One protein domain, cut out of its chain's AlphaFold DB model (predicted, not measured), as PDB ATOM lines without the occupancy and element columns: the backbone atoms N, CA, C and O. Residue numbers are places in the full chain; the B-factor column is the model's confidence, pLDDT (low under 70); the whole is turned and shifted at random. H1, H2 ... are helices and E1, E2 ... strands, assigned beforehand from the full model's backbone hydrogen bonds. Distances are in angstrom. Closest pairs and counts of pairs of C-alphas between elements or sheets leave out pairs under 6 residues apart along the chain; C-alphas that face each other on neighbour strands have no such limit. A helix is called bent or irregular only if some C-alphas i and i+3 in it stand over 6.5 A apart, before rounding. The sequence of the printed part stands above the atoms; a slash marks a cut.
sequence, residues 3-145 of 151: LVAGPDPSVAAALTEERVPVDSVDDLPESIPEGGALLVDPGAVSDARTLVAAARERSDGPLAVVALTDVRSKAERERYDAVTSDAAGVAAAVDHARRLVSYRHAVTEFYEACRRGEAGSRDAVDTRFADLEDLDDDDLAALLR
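What this domain is: This is residues 3 to 145 of the 151 residues of an uncharacterized protein of Halarchaeum sp. CBA1220 (UniProt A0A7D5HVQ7). A small body built on a strongly twisted parallel sheet of five short strands has H2 packed over one face and the first half of the long helix H4 covering part of the other. H4 then runs on past the sheet and H5 folds back beside its far half as a helical hairpin, while H6, near the end of the printed part, touches no other helix. The printed part has 143 residues, with six named helices and five named strands in the order E1, H1, E2, E3, H2, E4, H3, E5, H4, H5, H6, and its class is mixed, helices and strands. The sheet runs E2, E1, E3, E4, E5, all parallel. The whole is compact, with a radius of gyration of the C-alphas of 16.2 A and spans of 48 by 32 by 30 A.

Where its parts are: E1, residues 3 to 5, begins at C-alpha 3, at (30.317, 39.164, -16.418), and is 6.5 A long. H1 follows at residues 11 to 14, 6.7 A long, and is only just irregular, with C-alphas 11 and 14 that far apart. E2 is residues 19 to 21, 6.6 A, and E3 is residues 37 to 40, 9.7 A. H2, residues 48 to 57, is 14.2 A long. E4, residues 64 to 68, is the longest strand, 13.0 A. H3, residues 74 to 77, spans 5.2 A, and E5, residues 82 to 84, spans 6.8 A. H4, residues 87 to 116, is 43.8 A long, from C-alpha 87 at (30.101, 45.368, -30.603) to C-alpha 116 at (54.556, 52.262, 5.050); it is irregular, with C-alphas 88 and 91 standing 7.1 A apart. H5, residues 121 to 130, is 14.2 A long. H6, residues 137 to 143, is 10.0 A long and ends at C-alpha 143, at (46.490, 60.360, -16.022).

How they stand to each other: In the sheet, E2 and E5 are the edge strands. E2 and E1 are parallel at 33 degrees, with N 4 and O 20 at 2.9 A. E1 and E3 are parallel at 9 degrees, with N 3 and O 37 at 2.8 A. E3 and E4 are parallel at 24 degrees, with N 38 and O 64 at 2.8 A. E4 and E5 are parallel at 25 degrees, with N 84 and O 67 at 3.0 A. These N and O pairs are within hydrogen-bond range. E1, H1, E2, then E3, H2, E4, then E4, H3, E5 are strand-helix-strand units, two parallel neighbour strands with a helix between, each with a right-handed crossover. H2 and H4 with the sheet make three layers, helices on both faces of a sheet. H2 is over E3 at a height over the sheet of 9.8 A and runs along the strands, at 7 degrees to E3 on the local plane. H4 is on the sheet with its residues 87 to 102; its closest C-alphas to E4 are those of Arg 98 and Ala 64, 5.1 A apart. H1 only grazes the sheet with residues 11 to 13, and H3 with residues 76 to 77. H4 touches H1 with residues 87 to 91 alone, the closest C-alphas being those of Ala 87 and Val 11, 5.2 A apart. H4 and H5 form a helical hairpin: they touch, with H4's residues 103 to 114 alone, at a shallow tilt of 13 degrees, opposite ways, and their closest C-alphas are those of Ala 113 and Ser 121, 5.8 A apart. H5 and H6 are not on the sheet, and H6 is apart from both H4 and H5. Each O i to N i+4 pair is within hydrogen-bond range in H2, H5 and H6, and 24 of 26 are in H4; H1 and H3 are too short for such a pair.

The domain as a whole: The two C-alphas farthest apart, those of Asp 8 and Ala 119, are 49.0 A apart. The printed part has no cut. The link from E2 to E3, residues 22 to 36, is long. The mean pLDDT of the printed part is 78.2, and 39 residues are under 70, among them residues 70 to 74 and 119 to 145, which hold H5 and H6.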
ATOM      1  N   LEU A   3      31.699  39.018 -16.854       91.50
ATOM      2  CA  LEU A   3      30.317  39.164 -16.418       91.50
ATOM      3  C   LEU A   3      29.557  40.009 -17.448       91.50
ATOM      4  O   LEU A   3      30.077  41.029 -17.901       91.50
ATOM      5  N   VAL A   4      28.346  39.602 -17.824       90.38
ATOM      6  CA  VAL A   4      27.536  40.286 -18.846       90.38
ATOM      7  C   VAL A   4      26.184  40.662 -18.255       90.38
ATOM      8  O   VAL A   4      25.369  39.787 -17.985       90.38
ATOM      9  N   ALA A   5      25.955  41.958 -18.069       87.44
ATOM     10  CA  ALA A   5      24.785  42.504 -17.398       87.44
ATOM     11  C   ALA A   5      23.952  43.378 -18.328       87.44
ATOM     12  O   ALA A   5      24.276  44.549 -18.527       87.44
ATOM     13  N   GLY A   6      22.878  42.827 -18.892       76.56
ATOM     14  CA  GLY A   6      21.895  43.597 -19.658       76.56
ATOM     15  C   GLY A   6      21.981  43.568 -21.196       76.56
ATOM     16  O   GLY A   6      20.914  43.492 -21.806       76.56
ATOM     17  N   PRO A   7      23.142  43.609 -21.882       65.50
ATOM     18  CA  PRO A   7      23.135  43.625 -23.339       65.50
ATOM     19  C   PRO A   7      22.907  42.228 -23.909       65.50
ATOM     20  O   PRO A   7      23.109  41.208 -23.245       65.50
ATOM     21  N   ASP A   8      22.537  42.200 -25.191       64.94
ATOM     22  CA  ASP A   8      22.453  40.975 -25.977       64.94
ATOM     23  C   ASP A   8      23.766  40.171 -25.821       64.94
ATOM     24  O   ASP A   8      24.852  40.710 -26.074       64.94
ATOM     25  N   PRO A   9      23.712  38.890 -25.411       63.34
ATOM     26  CA  PRO A   9      24.901  38.067 -25.179       63.34
ATOM     27  C   PRO A   9      25.794  37.914 -26.424       63.34
ATOM     28  O   PRO A   9      26.954  37.507 -26.307       63.34
ATOM     29  N   SER A  10      25.297  38.277 -27.613       65.06
ATOM     30  CA  SER A  10      26.089  38.399 -28.841       65.06
ATOM     31  C   SER A  10      27.174  39.482 -28.783       65.06
ATOM     32  O   SER A  10      28.183  39.354 -29.471       65.06
ATOM     33  N   VAL A  11      27.049  40.500 -27.931       70.12
ATOM     34  CA  VAL A  11      28.068  41.553 -27.772       70.12
ATOM     35  C   VAL A  11      29.334  41.006 -27.107       70.12
ATOM     36  O   VAL A  11      30.454  41.353 -27.478       70.12
ATOM     37  N   ALA A  12      29.171  40.050 -26.191       67.12
ATOM     38  CA  ALA A  12      30.285  39.315 -25.609       67.12
ATOM     39  C   ALA A  12      30.859  38.254 -26.568       67.12
ATOM     40  O   ALA A  12      31.894  37.667 -26.258       67.12
ATOM     41  N   ALA A  13      30.242  38.007 -27.739       71.62
ATOM     42  CA  ALA A  13      30.716  37.013 -28.709       71.62
ATOM     43  C   ALA A  13      32.145  37.270 -29.199       71.62
ATOM     44  O   ALA A  13      32.840  36.308 -29.525       71.62
ATOM     45  N   ALA A  14      32.579  38.533 -29.194       69.81
ATOM     46  CA  ALA A  14      33.929  38.950 -29.560       69.81
ATOM     47  C   ALA A  14      35.015  38.521 -28.550       69.81
ATOM     48  O   ALA A  14      36.194  38.537 -28.890       69.81
ATOM     49  N   LEU A  15      34.640  38.129 -27.327       79.62
ATOM     50  CA  LEU A  15      35.575  37.772 -26.256       79.62
ATOM     51  C   LEU A  15      35.731  36.253 -26.154       79.62
ATOM     52  O   LEU A  15      34.744  35.525 -26.120       79.62
ATOM     53  N   THR A  16      36.959  35.751 -26.064       80.81
ATOM     54  CA  THR A  16      37.248  34.304 -25.983       80.81
ATOM     55  C   THR A  16      37.104  33.714 -24.578       80.81
ATOM     56  O   THR A  16      37.172  32.499 -24.408       80.81
ATOM     57  N   GLU A  17      36.907  34.562 -23.571       85.06
ATOM     58  CA  GLU A  17      36.822  34.180 -22.163       85.06
ATOM     59  C   GLU A  17      35.463  33.590 -21.764       85.06
ATOM     60  O   GLU A  17      34.452  33.791 -22.437       85.06
ATOM     61  N   GLU A  18      35.439  32.900 -20.619       87.50
ATOM     62  CA  GLU A  18      34.209  32.440 -19.970       87.50
ATOM     63  C   GLU A  18      33.279  33.614 -19.650       87.50
ATOM     64  O   GLU A  18      33.716  34.632 -19.099       87.50
ATOM     65  N   ARG A  19      31.995  33.446 -19.986       89.06
ATOM     66  CA  ARG A  19      30.955  34.469 -19.873       89.06
ATOM     67  C   ARG A  19      29.908  34.034 -18.864       89.06
ATOM     68  O   ARG A  19      29.353  32.944 -18.997       89.06
ATOM     69  N   VAL A  20      29.600  34.913 -17.923       90.62
ATOM     70  CA  VAL A  20      28.581  34.693 -16.897       90.62
ATOM     71  C   VAL A  20      27.509  35.775 -17.046       90.62
ATOM     72  O   VAL A  20      27.825  36.955 -16.877       90.62
ATOM     73  N   PRO A  21      26.265  35.428 -17.416       89.44
ATOM     74  CA  PRO A  21      25.174  36.395 -17.453       89.44
ATOM     75  C   PRO A  21      24.801  36.812 -16.025       89.44
ATOM     76  O   PRO A  21      24.679  35.951 -15.157       89.44
ATOM     77  N   VAL A  22      24.635  38.115 -15.785       89.81
ATOM     78  CA  VAL A  22      24.277  38.663 -14.469       89.81
ATOM     79  C   VAL A  22      23.236  39.775 -14.610       89.81
ATOM     80  O   VAL A  22      23.555  40.915 -14.934       89.81
ATOM     81  N   ASP A  23      21.966  39.454 -14.372       85.31
ATOM     82  CA  ASP A  23      20.867  40.426 -14.481       85.31
ATOM     83  C   ASP A  23      20.694  41.241 -13.186       85.31
ATOM     84  O   ASP A  23      20.127  42.338 -13.180       85.31
ATOM     85  N   SER A  24      21.211  40.711 -12.077       88.56
ATOM     86  CA  SER A  24      21.121  41.283 -10.742       88.56
ATOM     87  C   SER A  24      22.327  40.915  -9.867       88.56
ATOM     88  O   SER A  24      23.198  40.130 -10.240       88.56
ATOM     89  N   VAL A  25      22.381  41.494  -8.664       90.12
ATOM     90  CA  VAL A  25      23.414  41.191  -7.655       90.12
ATOM     91  C   VAL A  25      23.357  39.731  -7.189       90.12
ATOM     92  O   VAL A  25      24.382  39.180  -6.777       90.12
ATOM     93  N   ASP A  26      22.179  39.108  -7.247       90.81
ATOM     94  CA  ASP A  26      21.973  37.719  -6.830       90.81
ATOM     95  C   ASP A  26      22.580  36.720  -7.827       90.81
ATOM     96  O   ASP A  26      22.927  35.605  -7.444       90.81
ATOM     97  N   ASP A  27      22.778  37.142  -9.078       91.44
ATOM     98  CA  ASP A  27      23.380  36.329 -10.141       91.44
ATOM     99  C   ASP A  27      24.914  36.399 -10.145       91.44
ATOM    100  O   ASP A  27      25.580  35.616 -10.824       91.44
ATOM    101  N   LEU A  28      25.495  37.347  -9.401       92.25
ATOM    102  CA  LEU A  28      26.943  37.482  -9.315       92.25
ATOM    103  C   LEU A  28      27.556  36.210  -8.705       92.25
ATOM    104  O   LEU A  28      27.063  35.726  -7.679       92.25
ATOM    105  N   PRO A  29      28.676  35.712  -9.257       92.69
ATOM    106  CA  PRO A  29      29.397  34.600  -8.653       92.69
ATOM    107  C   PRO A  29      29.888  34.958  -7.240       92.69
ATOM    108  O   PRO A  29      29.955  36.133  -6.855       92.69
ATOM    109  N   GLU A  30      30.220  33.932  -6.453       91.75
ATOM    110  CA  GLU A  30      30.755  34.113  -5.097       91.75
ATOM    111  C   GLU A  30      32.091  34.865  -5.108       91.75
ATOM    112  O   GLU A  30      32.316  35.712  -4.246       91.75
ATOM    113  N   SER A  31      32.937  34.597  -6.107       93.06
ATOM    114  CA  SER A  31      34.175  35.331  -6.349       93.06
ATOM    115  C   SER A  31      34.385  35.605  -7.836       93.06
ATOM    116  O   SER A  31      33.953  34.839  -8.705       93.06
ATOM    117  N   ILE A  32      35.052  36.721  -8.126       94.06
ATOM    118  CA  ILE A  32      35.457  37.117  -9.473       94.06
ATOM    119  C   ILE A  32      36.987  37.144  -9.493       94.06
ATOM    120  O   ILE A  32      37.583  37.899  -8.726       94.06
ATOM    121  N   PRO A  33      37.641  36.346 -10.353       91.25
ATOM    122  CA  PRO A  33      39.094  36.269 -10.373       91.25
ATOM    123  C   PRO A  33      39.715  37.593 -10.825       91.25
ATOM    124  O   PRO A  33      39.112  38.352 -11.593       91.25
ATOM    125  N   GLU A  34      40.958  37.824 -10.403       88.44
ATOM    126  CA  GLU A  34      41.774  38.953 -10.857       88.44
ATOM    127  C   GLU A  34      41.798  39.044 -12.396       88.44
ATOM    128  O   GLU A  34      41.852  38.034 -13.107       88.44
ATOM    129  N   GLY A  35      41.703  40.268 -12.925       86.00
ATOM    130  CA  GLY A  35      41.585  40.512 -14.367       86.00
ATOM    131  C   GLY A  35      40.183  40.254 -14.935       86.00
ATOM    132  O   GLY A  35      39.976  40.329 -16.154       86.00
ATOM    133  N   GLY A  36      39.199  39.966 -14.080       91.94
ATOM    134  CA  GLY A  36      37.793  39.928 -14.455       91.94
ATOM    135  C   GLY A  36      37.317  41.240 -15.086       91.94
ATOM    136  O   GLY A  36      37.864  42.320 -14.836       91.94
ATOM    137  N   ALA A  37      36.274  41.151 -15.909       93.56
ATOM    138  CA  ALA A  37      35.596  42.332 -16.425       93.56
ATOM    139  C   ALA A  37      34.078  42.204 -16.310       93.56
ATOM    140  O   ALA A  37      33.525  41.110 -16.408       93.56
ATOM    141  N   LEU A  38      33.414  43.340 -16.132       93.38
ATOM    142  CA  LEU A  38      31.968  43.485 -16.140       93.38
ATOM    143  C   LEU A  38      31.564  44.340 -17.338       93.38
ATOM    144  O   LEU A  38      31.896  45.522 -17.412       93.38
ATOM    145  N   LEU A  39      30.826  43.733 -18.259       92.25
ATOM    146  CA  LEU A  39      30.119  44.417 -19.330       92.25
ATOM    147  C   LEU A  39      28.716  44.750 -18.836       92.25
ATOM    148  O   LEU A  39      27.970  43.839 -18.488       92.25
ATOM    149  N   VAL A  40      28.344  46.025 -18.813       90.75
ATOM    150  CA  VAL A  40      27.040  46.459 -18.299       90.75
ATOM    151  C   VAL A  40      26.322  47.352 -19.298       90.75
ATOM    152  O   VAL A  40      26.868  48.359 -19.739       90.75
ATOM    153  N   ASP A  41      25.084  47.012 -19.643       88.06
ATOM    154  CA  ASP A  41      24.142  47.937 -20.270       88.06
ATOM    155  C   ASP A  41      23.292  48.582 -19.159       88.06
ATOM    156  O   ASP A  41      22.367  47.956 -18.630       88.06
ATOM    157  N   PRO A  42      23.588  49.833 -18.769       80.50
ATOM    158  CA  PRO A  42      22.895  50.492 -17.670       80.50
ATOM    159  C   PRO A  42      21.422  50.795 -17.963       80.50
ATOM    160  O   PRO A  42      20.684  51.084 -17.026       80.50
ATOM    161  N   GLY A  43      20.986  50.751 -19.227       80.81
ATOM    162  CA  GLY A  43      19.575  50.896 -19.587       80.81
ATOM    163  C   GLY A  43      18.773  49.603 -19.429       80.81
ATOM    164  O   GLY A  43      17.552  49.659 -19.283       80.81
ATOM    165  N   ALA A  44      19.448  48.453 -19.443       80.25
ATOM    166  CA  ALA A  44      18.834  47.132 -19.331       80.25
ATOM    167  C   ALA A  44      18.832  46.586 -17.891       80.25
ATOM    168  O   ALA A  44      18.030  45.712 -17.564       80.25
ATOM    169  N   VAL A  45      19.688  47.118 -17.014       82.81
ATOM    170  CA  VAL A  45      19.794  46.699 -15.610       82.81
ATOM    171  C   VAL A  45      19.078  47.692 -14.696       82.81
ATOM    172  O   VAL A  45      19.310  48.896 -14.756       82.81
ATOM    173  N   SER A  46      18.236  47.181 -13.794       80.69
ATOM    174  CA  SER A  46      17.406  48.012 -12.900       80.69
ATOM    175  C   SER A  46      18.226  48.869 -11.924       80.69
ATOM    176  O   SER A  46      17.825  49.986 -11.601       80.69
ATOM    177  N   ASP A  47      19.369  48.357 -11.459       87.00
ATOM    178  CA  ASP A  47      20.308  49.080 -10.594       87.00
ATOM    179  C   ASP A  47      21.764  48.730 -10.937       87.00
ATOM    180  O   ASP A  47      22.457  47.989 -10.234       87.00
ATOM    181  N   ALA A  48      22.237  49.282 -12.056       87.19
ATOM    182  CA  ALA A  48      23.605  49.080 -12.527       87.19
ATOM    183  C   ALA A  48      24.658  49.546 -11.508       87.19
ATOM    184  O   ALA A  48      25.740  48.970 -11.422       87.19
ATOM    185  N   ARG A  49      24.354  50.574 -10.704       87.94
ATOM    186  CA  ARG A  49      25.300  51.107  -9.719       87.94
ATOM    187  C   ARG A  49      25.551  50.100  -8.605       87.94
ATOM    188  O   ARG A  49      26.708  49.852  -8.268       87.94
ATOM    189  N   THR A  50      24.485  49.546  -8.037       91.19
ATOM    190  CA  THR A  50      24.596  48.544  -6.974       91.19
ATOM    191  C   THR A  50      25.243  47.265  -7.499       91.19
ATOM    192  O   THR A  50      26.096  46.698  -6.819       91.19
ATOM    193  N   LEU A  51      24.933  46.863  -8.737       91.56
ATOM    194  CA  LEU A  51      25.582  45.722  -9.383       91.56
ATOM    195  C   LEU A  51      27.097  45.916  -9.530       91.56
ATOM    196  O   LEU A  51      27.870  45.049  -9.132       91.56
ATOM    197  N   VAL A  52      27.528  47.061 -10.070       91.62
ATOM    198  CA  VAL A  52      28.953  47.381 -10.245       91.62
ATOM    199  C   VAL A  52      29.681  47.401  -8.902       91.62
ATOM    200  O   VAL A  52      30.782  46.864  -8.801       91.62
ATOM    201  N   ALA A  53      29.077  47.993  -7.868       92.38
ATOM    202  CA  ALA A  53      29.660  48.015  -6.530       92.38
ATOM    203  C   ALA A  53      29.842  46.594  -5.971       92.38
ATOM    204  O   ALA A  53      30.949  46.232  -5.583       92.38
ATOM    205  N   ALA A  54      28.794  45.768  -6.026       94.50
ATOM    206  CA  ALA A  54      28.849  44.388  -5.554       94.50
ATOM    207  C   ALA A  54      29.868  43.540  -6.337       94.50
ATOM    208  O   ALA A  54      30.595  42.746  -5.747       94.50
ATOM    209  N   ALA A  55      29.969  43.725  -7.656       94.00
ATOM    210  CA  ALA A  55      30.960  43.029  -8.471       94.00
ATOM    211  C   ALA A  55      32.393  43.432  -8.089       94.00
ATOM    212  O   ALA A  55      33.270  42.579  -8.000       94.00
ATOM    213  N   ARG A  56      32.644  44.719  -7.817       93.31
ATOM    214  CA  ARG A  56      33.961  45.174  -7.343       93.31
ATOM    215  C   ARG A  56      34.306  44.589  -5.972       93.31
ATOM    216  O   ARG A  56      35.447  44.202  -5.769       93.31
ATOM    217  N   GLU A  57      33.339  44.496  -5.060       93.62
ATOM    218  CA  GLU A  57      33.541  43.918  -3.722       93.62
ATOM    219  C   GLU A  57      33.866  42.419  -3.748       93.62
ATOM    220  O   GLU A  57      34.618  41.944  -2.901       93.62
ATOM    221  N   ARG A  58      33.315  41.672  -4.711       94.19
ATOM    222  CA  ARG A  58      33.556  40.226  -4.875       94.19
ATOM    223  C   ARG A  58      34.764  39.896  -5.755       94.19
ATOM    224  O   ARG A  58      35.013  38.724  -6.031       94.19
ATOM    225  N   SER A  59      35.471  40.912  -6.241       94.12
ATOM    226  CA  SER A  59      36.639  40.741  -7.095       94.12
ATOM    227  C   SER A  59      37.892  40.517  -6.258       94.12
ATOM    228  O   SER A  59      38.190  41.299  -5.359       94.12
ATOM    229  N   ASP A  60      38.662  39.488  -6.603       90.44
ATOM    230  CA  ASP A  60      39.942  39.158  -5.961       90.44
ATOM    231  C   ASP A  60      41.047  40.191  -6.284       90.44
ATOM    232  O   ASP A  60      42.144  40.138  -5.732       90.44
ATOM    233  N   GLY A  61      40.762  41.143  -7.178       88.31
ATOM    234  CA  GLY A  61      41.665  42.213  -7.596       88.31
ATOM    235  C   GLY A  61      40.946  43.314  -8.387       88.31
ATOM    236  O   GLY A  61      39.718  43.436  -8.306       88.31
ATOM    237  N   PRO A  62      41.664  44.140  -9.171       88.94
ATOM    238  CA  PRO A  62      41.040  45.189  -9.970       88.94
ATOM    239  C   PRO A  62      40.065  44.604 -11.005       88.94
ATOM    240  O   PRO A  62      40.432  43.779 -11.839       88.94
ATOM    241  N   LEU A  63      38.814  45.070 -10.956       92.88
ATOM    242  CA  LEU A  63      37.758  44.717 -11.905       92.88
ATOM    243  C   LEU A  63      37.619  45.809 -12.966       92.88
ATOM    244  O   LEU A  63      37.383  46.972 -12.622       92.88
ATOM    245  N   ALA A  64      37.697  45.432 -14.240       92.75
ATOM    246  CA  ALA A  64      37.408  46.329 -15.355       92.75
ATOM    247  C   ALA A  64      35.895  46.447 -15.572       92.75
ATOM    248  O   ALA A  64      35.219  45.433 -15.738       92.75
ATOM    249  N   VAL A  65      35.343  47.661 -15.601       92.69
ATOM    250  CA  VAL A  65      33.903  47.863 -15.821       92.69
ATOM    251  C   VAL A  65      33.673  48.666 -17.096       92.69
ATOM    252  O   VAL A  65      34.084  49.822 -17.194       92.69
ATOM    253  N   VAL A  66      32.983  48.062 -18.062       90.56
ATOM    254  CA  VAL A  66      32.715  48.646 -19.379       90.56
ATOM    255  C   VAL A  66      31.219  48.847 -19.566       90.56
ATOM    256  O   VAL A  66      30.445  47.893 -19.497       90.56
ATOM    257  N   ALA A  67      30.813  50.082 -19.845       89.00
ATOM    258  CA  ALA A  67      29.427  50.395 -20.178       89.00
ATOM    259  C   ALA A  67      29.154  50.184 -21.675       89.00
ATOM    260  O   ALA A  67      29.901  50.686 -22.519       89.00
ATOM    261  N   LEU A  68      28.054  49.496 -21.991       86.31
ATOM    262  CA  LEU A  68      27.585  49.200 -23.344       86.31
ATOM    263  C   LEU A  68      26.405  50.094 -23.730       86.31
ATOM    264  O   LEU A  68      25.258  49.666 -23.749       86.31
ATOM    265  N   THR A  69      26.677  51.375 -23.969       77.31
ATOM    266  CA  THR A  69      25.631  52.381 -24.204       77.31
ATOM    267  C   THR A  69      26.173  53.609 -24.942       77.31
ATOM    268  O   THR A  69      27.360  53.936 -24.862       77.31
ATOM    269  N   ASP A  70      25.301  54.310 -25.674       65.69
ATOM    270  CA  ASP A  70      25.601  55.610 -26.285       65.69
ATOM    271  C   ASP A  70      25.548  56.714 -25.210       65.69
ATOM    272  O   ASP A  70      24.575  57.460 -25.073       65.69
ATOM    273  N   VAL A  71      26.588  56.784 -24.372       60.16
ATOM    274  CA  VAL A  71      26.630  57.734 -23.251       60.16
ATOM    275  C   VAL A  71      26.967  59.125 -23.762       60.16
ATOM    276  O   VAL A  71      28.106  59.406 -24.147       60.16
ATOM    277  N   ARG A  72      25.996  60.040 -23.708       58.31
ATOM    278  CA  ARG A  72      26.187  61.432 -24.148       58.31
ATOM    279  C   ARG A  72      26.730  62.366 -23.072       58.31
ATOM    280  O   ARG A  72      27.292  63.403 -23.415       58.31
ATOM    281  N   SER A  73      26.581  62.028 -21.790       69.62
ATOM    282  CA  SER A  73      27.012  62.894 -20.687       69.62
ATOM    283  C   SER A  73      28.369  62.469 -20.115       69.62
ATOM    284  O   SER A  73      28.606  61.296 -19.835       69.62
ATOM    285  N   LYS A  74      29.281  63.430 -19.918       65.88
ATOM    286  CA  LYS A  74      30.622  63.169 -19.361       65.88
ATOM    287  C   LYS A  74      30.558  62.589 -17.940       65.88
ATOM    288  O   LYS A  74      31.230  61.606 -17.655       65.88
ATOM    289  N   ALA A  75      29.679  63.136 -17.099       70.25
ATOM    290  CA  ALA A  75      29.495  62.713 -15.706       70.25
ATOM    291  C   ALA A  75      29.021  61.255 -15.555       70.25
ATOM    292  O   ALA A  75      29.171  60.648 -14.497       70.25
ATOM    293  N   GLU A  76      28.409  60.689 -16.591       68.81
ATOM    294  CA  GLU A  76      27.988  59.291 -16.599       68.81
ATOM    295  C   GLU A  76      29.099  58.359 -17.083       68.81
ATOM    296  O   GLU A  76      29.223  57.257 -16.554       68.81
ATOM    297  N   ARG A  77      29.962  58.825 -17.996       70.69
ATOM    298  CA  ARG A  77      31.147  58.077 -18.445       70.69
ATOM    299  C   ARG A  77      32.169  57.877 -17.332       70.69
ATOM    300  O   ARG A  77      32.742  56.804 -17.248       70.69
ATOM    301  N   GLU A  78      32.349  58.866 -16.457       74.69
ATOM    302  CA  GLU A  78      33.314  58.813 -15.342       74.69
ATOM    303  C   GLU A  78      33.037  57.688 -14.324       74.69
ATOM    304  O   GLU A  78      33.886  57.388 -13.490       74.69
ATOM    305  N   ARG A  79      31.866  57.039 -14.384       76.38
ATOM    306  CA  ARG A  79      31.523  55.888 -13.531       76.38
ATOM    307  C   ARG A  79      32.080  54.558 -14.038       76.38
ATOM    308  O   ARG A  79      32.077  53.585 -13.284       76.38
ATOM    309  N   TYR A  80      32.511  54.516 -15.293       87.00
ATOM    310  CA  TYR A  80      32.968  53.314 -15.976       87.00
ATOM    311  C   TYR A  80      34.428  53.479 -16.398       87.00
ATOM    312  O   TYR A  80      34.897  54.591 -16.636       87.00
ATOM    313  N   ASP A  81      35.150  52.366 -16.489       89.44
ATOM    314  CA  ASP A  81      36.557  52.363 -16.896       89.44
ATOM    315  C   ASP A  81      36.697  52.472 -18.421       89.44
ATOM    316  O   ASP A  81      37.677  53.017 -18.919       89.44
ATOM    317  N   ALA A  82      35.686  52.012 -19.163       87.50
ATOM    318  CA  ALA A  82      35.511  52.301 -20.580       87.50
ATOM    319  C   ALA A  82      34.024  52.366 -20.950       87.50
ATOM    320  O   ALA A  82      33.154  51.846 -20.247       87.50
ATOM    321  N   VAL A  83      33.726  52.997 -22.085       86.81
ATOM    322  CA  VAL A  83      32.377  53.068 -22.654       86.81
ATOM    323  C   VAL A  83      32.468  52.789 -24.145       86.81
ATOM    324  O   VAL A  83      33.274  53.403 -24.840       86.81
ATOM    325  N   THR A  84      31.625  51.893 -24.641       85.12
ATOM    326  CA  THR A  84      31.492  51.626 -26.074       85.12
ATOM    327  C   THR A  84      30.047  51.282 -26.406       85.12
ATOM    328  O   THR A  84      29.335  50.716 -25.590       85.12
ATOM    329  N   SER A  85      29.594  51.623 -27.604       80.44
ATOM    330  CA  SER A  85      28.304  51.182 -28.152       80.44
ATOM    331  C   SER A  85      28.477  50.259 -29.361       80.44
ATOM    332  O   SER A  85      27.496  49.757 -29.905       80.44
ATOM    333  N   ASP A  86      29.723  50.022 -29.776       79.38
ATOM    334  CA  ASP A  86      30.069  49.182 -30.914       79.38
ATOM    335  C   ASP A  86      30.507  47.798 -30.436       79.38
ATOM    336  O   ASP A  86      31.517  47.667 -29.739       79.38
ATOM    337  N   ALA A  87      29.775  46.766 -30.865       74.62
ATOM    338  CA  ALA A  87      30.101  45.368 -30.603       74.62
ATOM    339  C   ALA A  87      31.508  44.993 -31.103       74.62
ATOM    340  O   ALA A  87      32.201  44.217 -30.446       74.62
ATOM    341  N   ALA A  88      31.966  45.571 -32.222       75.81
ATOM    342  CA  ALA A  88      33.316  45.334 -32.734       75.81
ATOM    343  C   ALA A  88      34.402  45.981 -31.853       75.81
ATOM    344  O   ALA A  88      35.520  45.477 -31.778       75.81
ATOM    345  N   GLY A  89      34.063  47.065 -31.148       82.88
ATOM    346  CA  GLY A  89      34.953  47.783 -30.236       82.88
ATOM    347  C   GLY A  89      34.994  47.232 -28.808       82.88
ATOM    348  O   GLY A  89      35.796  47.709 -28.008       82.88
ATOM    349  N   VAL A  90      34.160  46.244 -28.458       85.75
ATOM    350  CA  VAL A  90      34.068  45.729 -27.077       85.75
ATOM    351  C   VAL A  90      35.360  45.092 -26.601       85.75
ATOM    352  O   VAL A  90      35.770  45.362 -25.477       85.75
ATOM    353  N   ALA A  91      36.032  44.305 -27.442       85.81
ATOM    354  CA  ALA A  91      37.309  43.698 -27.072       85.81
ATOM    355  C   ALA A  91      38.356  44.767 -26.719       85.81
ATOM    356  O   ALA A  91      38.906  44.752 -25.621       85.81
ATOM    357  N   ALA A  92      38.529  45.764 -27.590       86.62
ATOM    358  CA  ALA A  92      39.453  46.871 -27.350       86.62
ATOM    359  C   ALA A  92      39.079  47.691 -26.102       86.62
ATOM    360  O   ALA A  92      39.956  48.085 -25.339       86.62
ATOM    361  N   ALA A  93      37.784  47.925 -25.865       88.25
ATOM    362  CA  ALA A  93      37.314  48.639 -24.680       88.25
ATOM    363  C   ALA A  93      37.591  47.864 -23.382       88.25
ATOM    364  O   ALA A  93      38.000  48.467 -22.391       88.25
ATOM    365  N   VAL A  94      37.400  46.541 -23.382       89.12
ATOM    366  CA  VAL A  94      37.712  45.672 -22.235       89.12
ATOM    367  C   VAL A  94      39.210  45.648 -21.963       89.12
ATOM    368  O   VAL A  94      39.618  45.825 -20.817       89.12
ATOM    369  N   ASP A  95      40.030  45.480 -22.999       87.38
ATOM    370  CA  ASP A  95      41.487  45.465 -22.856       87.38
ATOM    371  C   ASP A  95      42.009  46.809 -22.338       87.38
ATOM    372  O   ASP A  95      42.816  46.852 -21.408       87.38
ATOM    373  N   HIS A  96      41.487  47.917 -22.867       86.81
ATOM    374  CA  HIS A  96      41.805  49.252 -22.374       86.81
ATOM    375  C   HIS A  96      41.392  49.436 -20.907       86.81
ATOM    376  O   HIS A  96      42.203  49.866 -20.086       86.81
ATOM    377  N   ALA A  97      40.163  49.054 -20.550       89.00
ATOM    378  CA  ALA A  97      39.674  49.143 -19.178       89.00
ATOM    379  C   ALA A  97      40.544  48.326 -18.213       89.00
ATOM    380  O   ALA A  97      40.901  48.828 -17.150       89.00
ATOM    381  N   ARG A  98      40.946  47.106 -18.593       88.31
ATOM    382  CA  ARG A  98      41.850  46.245 -17.811       88.31
ATOM    383  C   ARG A  98      43.199  46.892 -17.551       88.31
ATOM    384  O   ARG A  98      43.665  46.881 -16.411       88.31
ATOM    385  N   ARG A  99      43.810  47.476 -18.583       85.12
ATOM    386  CA  ARG A  99      45.077  48.210 -18.453       85.12
ATOM    387  C   ARG A  99      44.921  49.385 -17.490       85.12
ATOM    388  O   ARG A  99      45.707  49.513 -16.556       85.12
ATOM    389  N   LEU A 100      43.857  50.175 -17.644       84.50
ATOM    390  CA  LEU A 100      43.583  51.336 -16.796       84.50
ATOM    391  C   LEU A 100      43.377  50.962 -15.320       84.50
ATOM    392  O   LEU A 100      43.939  51.611 -14.436       84.50
ATOM    393  N   VAL A 101      42.582  49.927 -15.025       88.44
ATOM    394  CA  VAL A 101      42.347  49.512 -13.630       88.44
ATOM    395  C   VAL A 101      43.583  48.879 -13.002       88.44
ATOM    396  O   VAL A 101      43.863  49.145 -11.835       88.44
ATOM    397  N   SER A 102      44.361  48.120 -13.777       84.25
ATOM    398  CA  SER A 102      45.630  47.542 -13.318       84.25
ATOM    399  C   SER A 102      46.640  48.640 -12.989       84.25
ATOM    400  O   SER A 102      47.265  48.611 -11.930       84.25
ATOM    401  N   TYR A 103      46.726  49.663 -13.843       82.38
ATOM    402  CA  TYR A 103      47.544  50.850 -13.612       82.38
ATOM    403  C   TYR A 103      47.148  51.580 -12.320       82.38
ATOM    404  O   TYR A 103      47.980  51.787 -11.436       82.38
ATOM    405  N   ARG A 104      45.861  51.922 -12.161       84.62
ATOM    406  CA  ARG A 104      45.345  52.600 -10.955       84.62
ATOM    407  C   ARG A 104      45.627  51.802  -9.680       84.62
ATOM    408  O   ARG A 104      45.955  52.387  -8.645       84.62
ATOM    409  N   HIS A 105      45.517  50.478  -9.757       84.56
ATOM    410  CA  HIS A 105      45.833  49.586  -8.650       84.56
ATOM    411  C   HIS A 105      47.328  49.623  -8.297       84.56
ATOM    412  O   HIS A 105      47.665  49.874  -7.143       84.56
ATOM    413  N   ALA A 106      48.219  49.483  -9.286       81.00
ATOM    414  CA  ALA A 106      49.669  49.538  -9.082       81.00
ATOM    415  C   ALA A 106      50.128  50.878  -8.476       81.00
ATOM    416  O   ALA A 106      50.925  50.901  -7.538       81.00
ATOM    417  N   VAL A 107      49.572  52.001  -8.951       80.75
ATOM    418  CA  VAL A 107      49.816  53.335  -8.375       80.75
ATOM    419  C   VAL A 107      49.379  53.390  -6.907       80.75
ATOM    420  O   VAL A 107      50.101  53.911  -6.056       80.75
ATOM    421  N   THR A 108      48.205  52.844  -6.585       83.69
ATOM    422  CA  THR A 108      47.683  52.837  -5.210       83.69
ATOM    423  C   THR A 108      48.583  52.022  -4.281       83.69
ATOM    424  O   THR A 108      48.984  52.522  -3.226       83.69
ATOM    425  N   GLU A 109      48.971  50.814  -4.698       80.50
ATOM    426  CA  GLU A 109      49.910  49.961  -3.961       80.50
ATOM    427  C   GLU A 109      51.261  50.657  -3.748       80.50
ATOM    428  O   GLU A 109      51.815  50.608  -2.647       80.50
ATOM    429  N   PHE A 110      51.775  51.367  -4.759       78.25
ATOM    430  CA  PHE A 110      53.010  52.142  -4.642       78.25
ATOM    431  C   PHE A 110      52.923  53.209  -3.551       78.25
ATOM    432  O   PHE A 110      53.806  53.307  -2.690       78.25
ATOM    433  N   TYR A 111      51.861  54.018  -3.568       77.25
ATOM    434  CA  TYR A 111      51.665  55.071  -2.575       77.25
ATOM    435  C   TYR A 111      51.467  54.497  -1.170       77.25
ATOM    436  O   TYR A 111      51.922  55.088  -0.189       77.25
ATOM    437  N   GLU A 112      50.810  53.348  -1.039       80.38
ATOM    438  CA  GLU A 112      50.681  52.632   0.231       80.38
ATOM    439  C   GLU A 112      52.016  52.104   0.747       80.38
ATOM    440  O   GLU A 112      52.356  52.336   1.909       80.38
ATOM    441  N   ALA A 113      52.816  51.477  -0.112       74.44
ATOM    442  CA  ALA A 113      54.156  51.015   0.226       74.44
ATOM    443  C   ALA A 113      55.070  52.182   0.643       74.44
ATOM    444  O   ALA A 113      55.752  52.111   1.669       74.44
ATOM    445  N   CYS A 114      55.008  53.310  -0.076       73.31
ATOM    446  CA  CYS A 114      55.702  54.545   0.295       73.31
ATOM    447  C   CYS A 114      55.251  55.073   1.663       73.31
ATOM    448  O   CYS A 114      56.091  55.423   2.492       73.31
ATOM    449  N   ARG A 115      53.938  55.089   1.941       80.06
ATOM    450  CA  ARG A 115      53.395  55.481   3.256       80.06
ATOM    451  C   ARG A 115      53.853  54.553   4.382       80.06
ATOM    452  O   ARG A 115      54.045  55.020   5.502       80.06
ATOM    453  N   ARG A 116      54.043  53.263   4.097       80.62
ATOM    454  CA  ARG A 116      54.556  52.262   5.050       80.62
ATOM    455  C   ARG A 116      56.083  52.285   5.201       80.62
ATOM    456  O   ARG A 116      56.602  51.628   6.099       80.62
ATOM    457  N   GLY A 117      56.795  53.066   4.384       73.19
ATOM    458  CA  GLY A 117      58.255  53.181   4.431       73.19
ATOM    459  C   GLY A 117      58.991  51.955   3.882       73.19
ATOM    460  O   GLY A 117      60.121  51.686   4.288       73.19
ATOM    461  N   GLU A 118      58.360  51.194   2.987       70.94
ATOM    462  CA  GLU A 118      58.933  49.980   2.401       70.94
ATOM    463  C   GLU A 118      60.010  50.346   1.362       70.94
ATOM    464  O   GLU A 118      59.717  50.845   0.275       70.94
ATOM    465  N   ALA A 119      61.287  50.118   1.697       54.81
ATOM    466  CA  ALA A 119      62.402  50.294   0.766       54.81
ATOM    467  C   ALA A 119      62.358  49.197  -0.315       54.81
ATOM    468  O   ALA A 119      62.448  48.015   0.007       54.81
ATOM    469  N   GLY A 120      62.212  49.590  -1.584       58.97
ATOM    470  CA  GLY A 120      62.029  48.678  -2.728       58.97
ATOM    471  C   GLY A 120      60.670  48.810  -3.427       58.97
ATOM    472  O   GLY A 120      60.450  48.182  -4.459       58.97
ATOM    473  N   SER A 121      59.779  49.665  -2.912       59.97
ATOM    474  CA  SER A 121      58.465  49.951  -3.504       59.97
ATOM    475  C   SER A 121      58.541  50.482  -4.936       59.97
ATOM    476  O   SER A 121      57.662  50.192  -5.736       59.97
ATOM    477  N   ARG A 122      59.605  51.220  -5.269       57.81
ATOM    478  CA  ARG A 122      59.823  51.778  -6.607       57.81
ATOM    479  C   ARG A 122      60.139  50.702  -7.645       57.81
ATOM    480  O   ARG A 122      59.454  50.646  -8.650       57.81
ATOM    481  N   ASP A 123      61.073  49.795  -7.360       59.41
ATOM    482  CA  ASP A 123      61.469  48.736  -8.305       59.41
ATOM    483  C   ASP A 123      60.327  47.737  -8.573       59.41
ATOM    484  O   ASP A 123      60.137  47.280  -9.702       59.41
ATOM    485  N   ALA A 124      59.529  47.411  -7.547       59.09
ATOM    486  CA  ALA A 124      58.362  46.535  -7.688       59.09
ATOM    487  C   ALA A 124      57.269  47.153  -8.576       59.09
ATOM    488  O   ALA A 124      56.577  46.454  -9.311       59.09
ATOM    489  N   VAL A 125      57.137  48.474  -8.513       60.38
ATOM    490  CA  VAL A 125      56.132  49.235  -9.247       60.38
ATOM    491  C   VAL A 125      56.603  49.538 -10.662       60.38
ATOM    492  O   VAL A 125      55.831  49.341 -11.592       60.38
ATOM    493  N   ASP A 126      57.881  49.863 -10.848       61.56
ATOM    494  CA  ASP A 126      58.513  49.981 -12.164       61.56
ATOM    495  C   ASP A 126      58.433  48.649 -12.937       61.56
ATOM    496  O   ASP A 126      58.176  48.655 -14.135       61.56
ATOM    497  N   THR A 127      58.551  47.497 -12.261       63.28
ATOM    498  CA  THR A 127      58.331  46.173 -12.884       63.28
ATOM    499  C   THR A 127      56.877  45.996 -13.333       63.28
ATOM    500  O   THR A 127      56.618  45.568 -14.453       63.28
ATOM    501  N   ARG A 128      55.914  46.375 -12.482       59.75
ATOM    502  CA  ARG A 128      54.478  46.277 -12.791       59.75
ATOM    503  C   ARG A 128      54.048  47.255 -13.892       59.75
ATOM    504  O   ARG A 128      53.129  46.950 -14.643       59.75
ATOM    505  N   PHE A 129      54.707  48.412 -13.991       60.97
ATOM    506  CA  PHE A 129      54.529  49.371 -15.083       60.97
ATOM    507  C   PHE A 129      55.214  48.926 -16.373       60.97
ATOM    508  O   PHE A 129      54.655  49.144 -17.442       60.97
ATOM    509  N   ALA A 130      56.373  48.270 -16.296       63.16
ATOM    510  CA  ALA A 130      57.041  47.713 -17.468       63.16
ATOM    511  C   ALA A 130      56.181  46.644 -18.157       63.16
ATOM    512  O   ALA A 130      56.138  46.610 -19.377       63.16
ATOM    513  N   ASP A 131      55.423  45.847 -17.397       56.69
ATOM    514  CA  ASP A 131      54.477  44.863 -17.947       56.69
ATOM    515  C   ASP A 131      53.237  45.498 -18.622       56.69
ATOM    516  O   ASP A 131      52.441  44.799 -19.252       56.69
ATOM    517  N   LEU A 132      53.048  46.822 -18.513       57.12
ATOM    518  CA  LEU A 132      51.951  47.568 -19.144       57.12
ATOM    519  C   LEU A 132      52.325  48.169 -20.515       57.12
ATOM    520  O   LEU A 132      51.568  49.028 -20.957       57.12
ATOM    521  N   GLU A 133      53.421  47.701 -21.146       50.94
ATOM    522  CA  GLU A 133      54.186  48.105 -22.370       50.94
ATOM    523  C   GLU A 133      53.596  49.079 -23.431       50.94
ATOM    524  O   GLU A 133      54.353  49.581 -24.258       50.94
ATOM    525  N   ASP A 134      52.307  49.403 -23.429       54.12
ATOM    526  CA  ASP A 134      51.625  50.294 -24.375       54.12
ATOM    527  C   ASP A 134      51.119  51.624 -23.771       54.12
ATOM    528  O   ASP A 134      50.510  52.411 -24.492       54.12
ATOM    529  N   LEU A 135      51.287  51.875 -22.469       51.59
ATOM    530  CA  LEU A 135      51.059  53.207 -21.889       51.59
ATOM    531  C   LEU A 135      52.376  53.972 -21.973       51.59
ATOM    532  O   LEU A 135      53.303  53.676 -21.219       51.59
ATOM    533  N   ASP A 136      52.480  54.909 -22.913       54.66
ATOM    534  CA  ASP A 136      53.673  55.742 -22.987       54.66
ATOM    535  C   ASP A 136      53.746  56.711 -21.789       54.66
ATOM    536  O   ASP A 136      52.779  56.928 -21.049       54.66
ATOM    537  N   ASP A 137      54.935  57.268 -21.558       48.34
ATOM    538  CA  ASP A 137      55.178  58.201 -20.451       48.34
ATOM    539  C   ASP A 137      54.234  59.425 -20.500       48.34
ATOM    540  O   ASP A 137      53.958  60.036 -19.462       48.34
ATOM    541  N   ASP A 138      53.713  59.771 -21.683       53.12
ATOM    542  CA  ASP A 138      52.788  60.883 -21.894       53.12
ATOM    543  C   ASP A 138      51.355  60.523 -21.460       53.12
ATOM    544  O   ASP A 138      50.700  61.340 -20.803       53.12
ATOM    545  N   ASP A 139      50.886  59.299 -21.715       55.12
ATOM    546  CA  ASP A 139      49.624  58.773 -21.185       55.12
ATOM    547  C   ASP A 139      49.665  58.668 -19.652       55.12
ATOM    548  O   ASP A 139      48.713  59.036 -18.950       55.12
ATOM    549  N   LEU A 140      50.808  58.233 -19.114       50.94
ATOM    550  CA  LEU A 140      51.085  58.188 -17.678       50.94
ATOM    551  C   LEU A 140      51.038  59.594 -17.057       50.94
ATOM    552  O   LEU A 140      50.399  59.809 -16.020       50.94
ATOM    553  N   ALA A 141      51.659  60.579 -17.712       51.19
ATOM    554  CA  ALA A 141      51.652  61.974 -17.282       51.19
ATOM    555  C   ALA A 141      50.276  62.648 -17.433       51.19
ATOM    556  O   ALA A 141      49.942  63.545 -16.653       51.19
ATOM    557  N   ALA A 142      49.465  62.237 -18.411       55.06
ATOM    558  CA  ALA A 142      48.105  62.730 -18.607       55.06
ATOM    559  C   ALA A 142      47.141  62.215 -17.527       55.06
ATOM    560  O   ALA A 142      46.294  62.972 -17.057       55.06
ATOM    561  N   LEU A 143      47.299  60.963 -17.088       47.97
ATOM    562  CA  LEU A 143      46.490  60.360 -16.022       47.97
ATOM    563  C   LEU A 143      46.824  60.891 -14.618       47.97
ATOM    564  O   LEU A 143      45.970  60.841 -13.733       47.97
ATOM    565  N   LEU A 144      48.052  61.379 -14.405       46.00
ATOM    566  CA  LEU A 144      48.539  61.895 -13.118       46.00
ATOM    567  C   LEU A 144      48.369  63.414 -12.943       46.00
ATOM    568  O   LEU A 144      48.631  63.930 -11.855       46.00
ATOM    569  N   ARG A 145      47.928  64.148 -13.972       43.69
ATOM    570  CA  ARG A 145      47.497  65.539 -13.788       43.69
ATOM    571  C   ARG A 145      46.095  65.547 -13.180       43.69
ATOM    572  O   ARG A 145      45.131  65.157 -13.829       43.69
TER     573      ARG A 145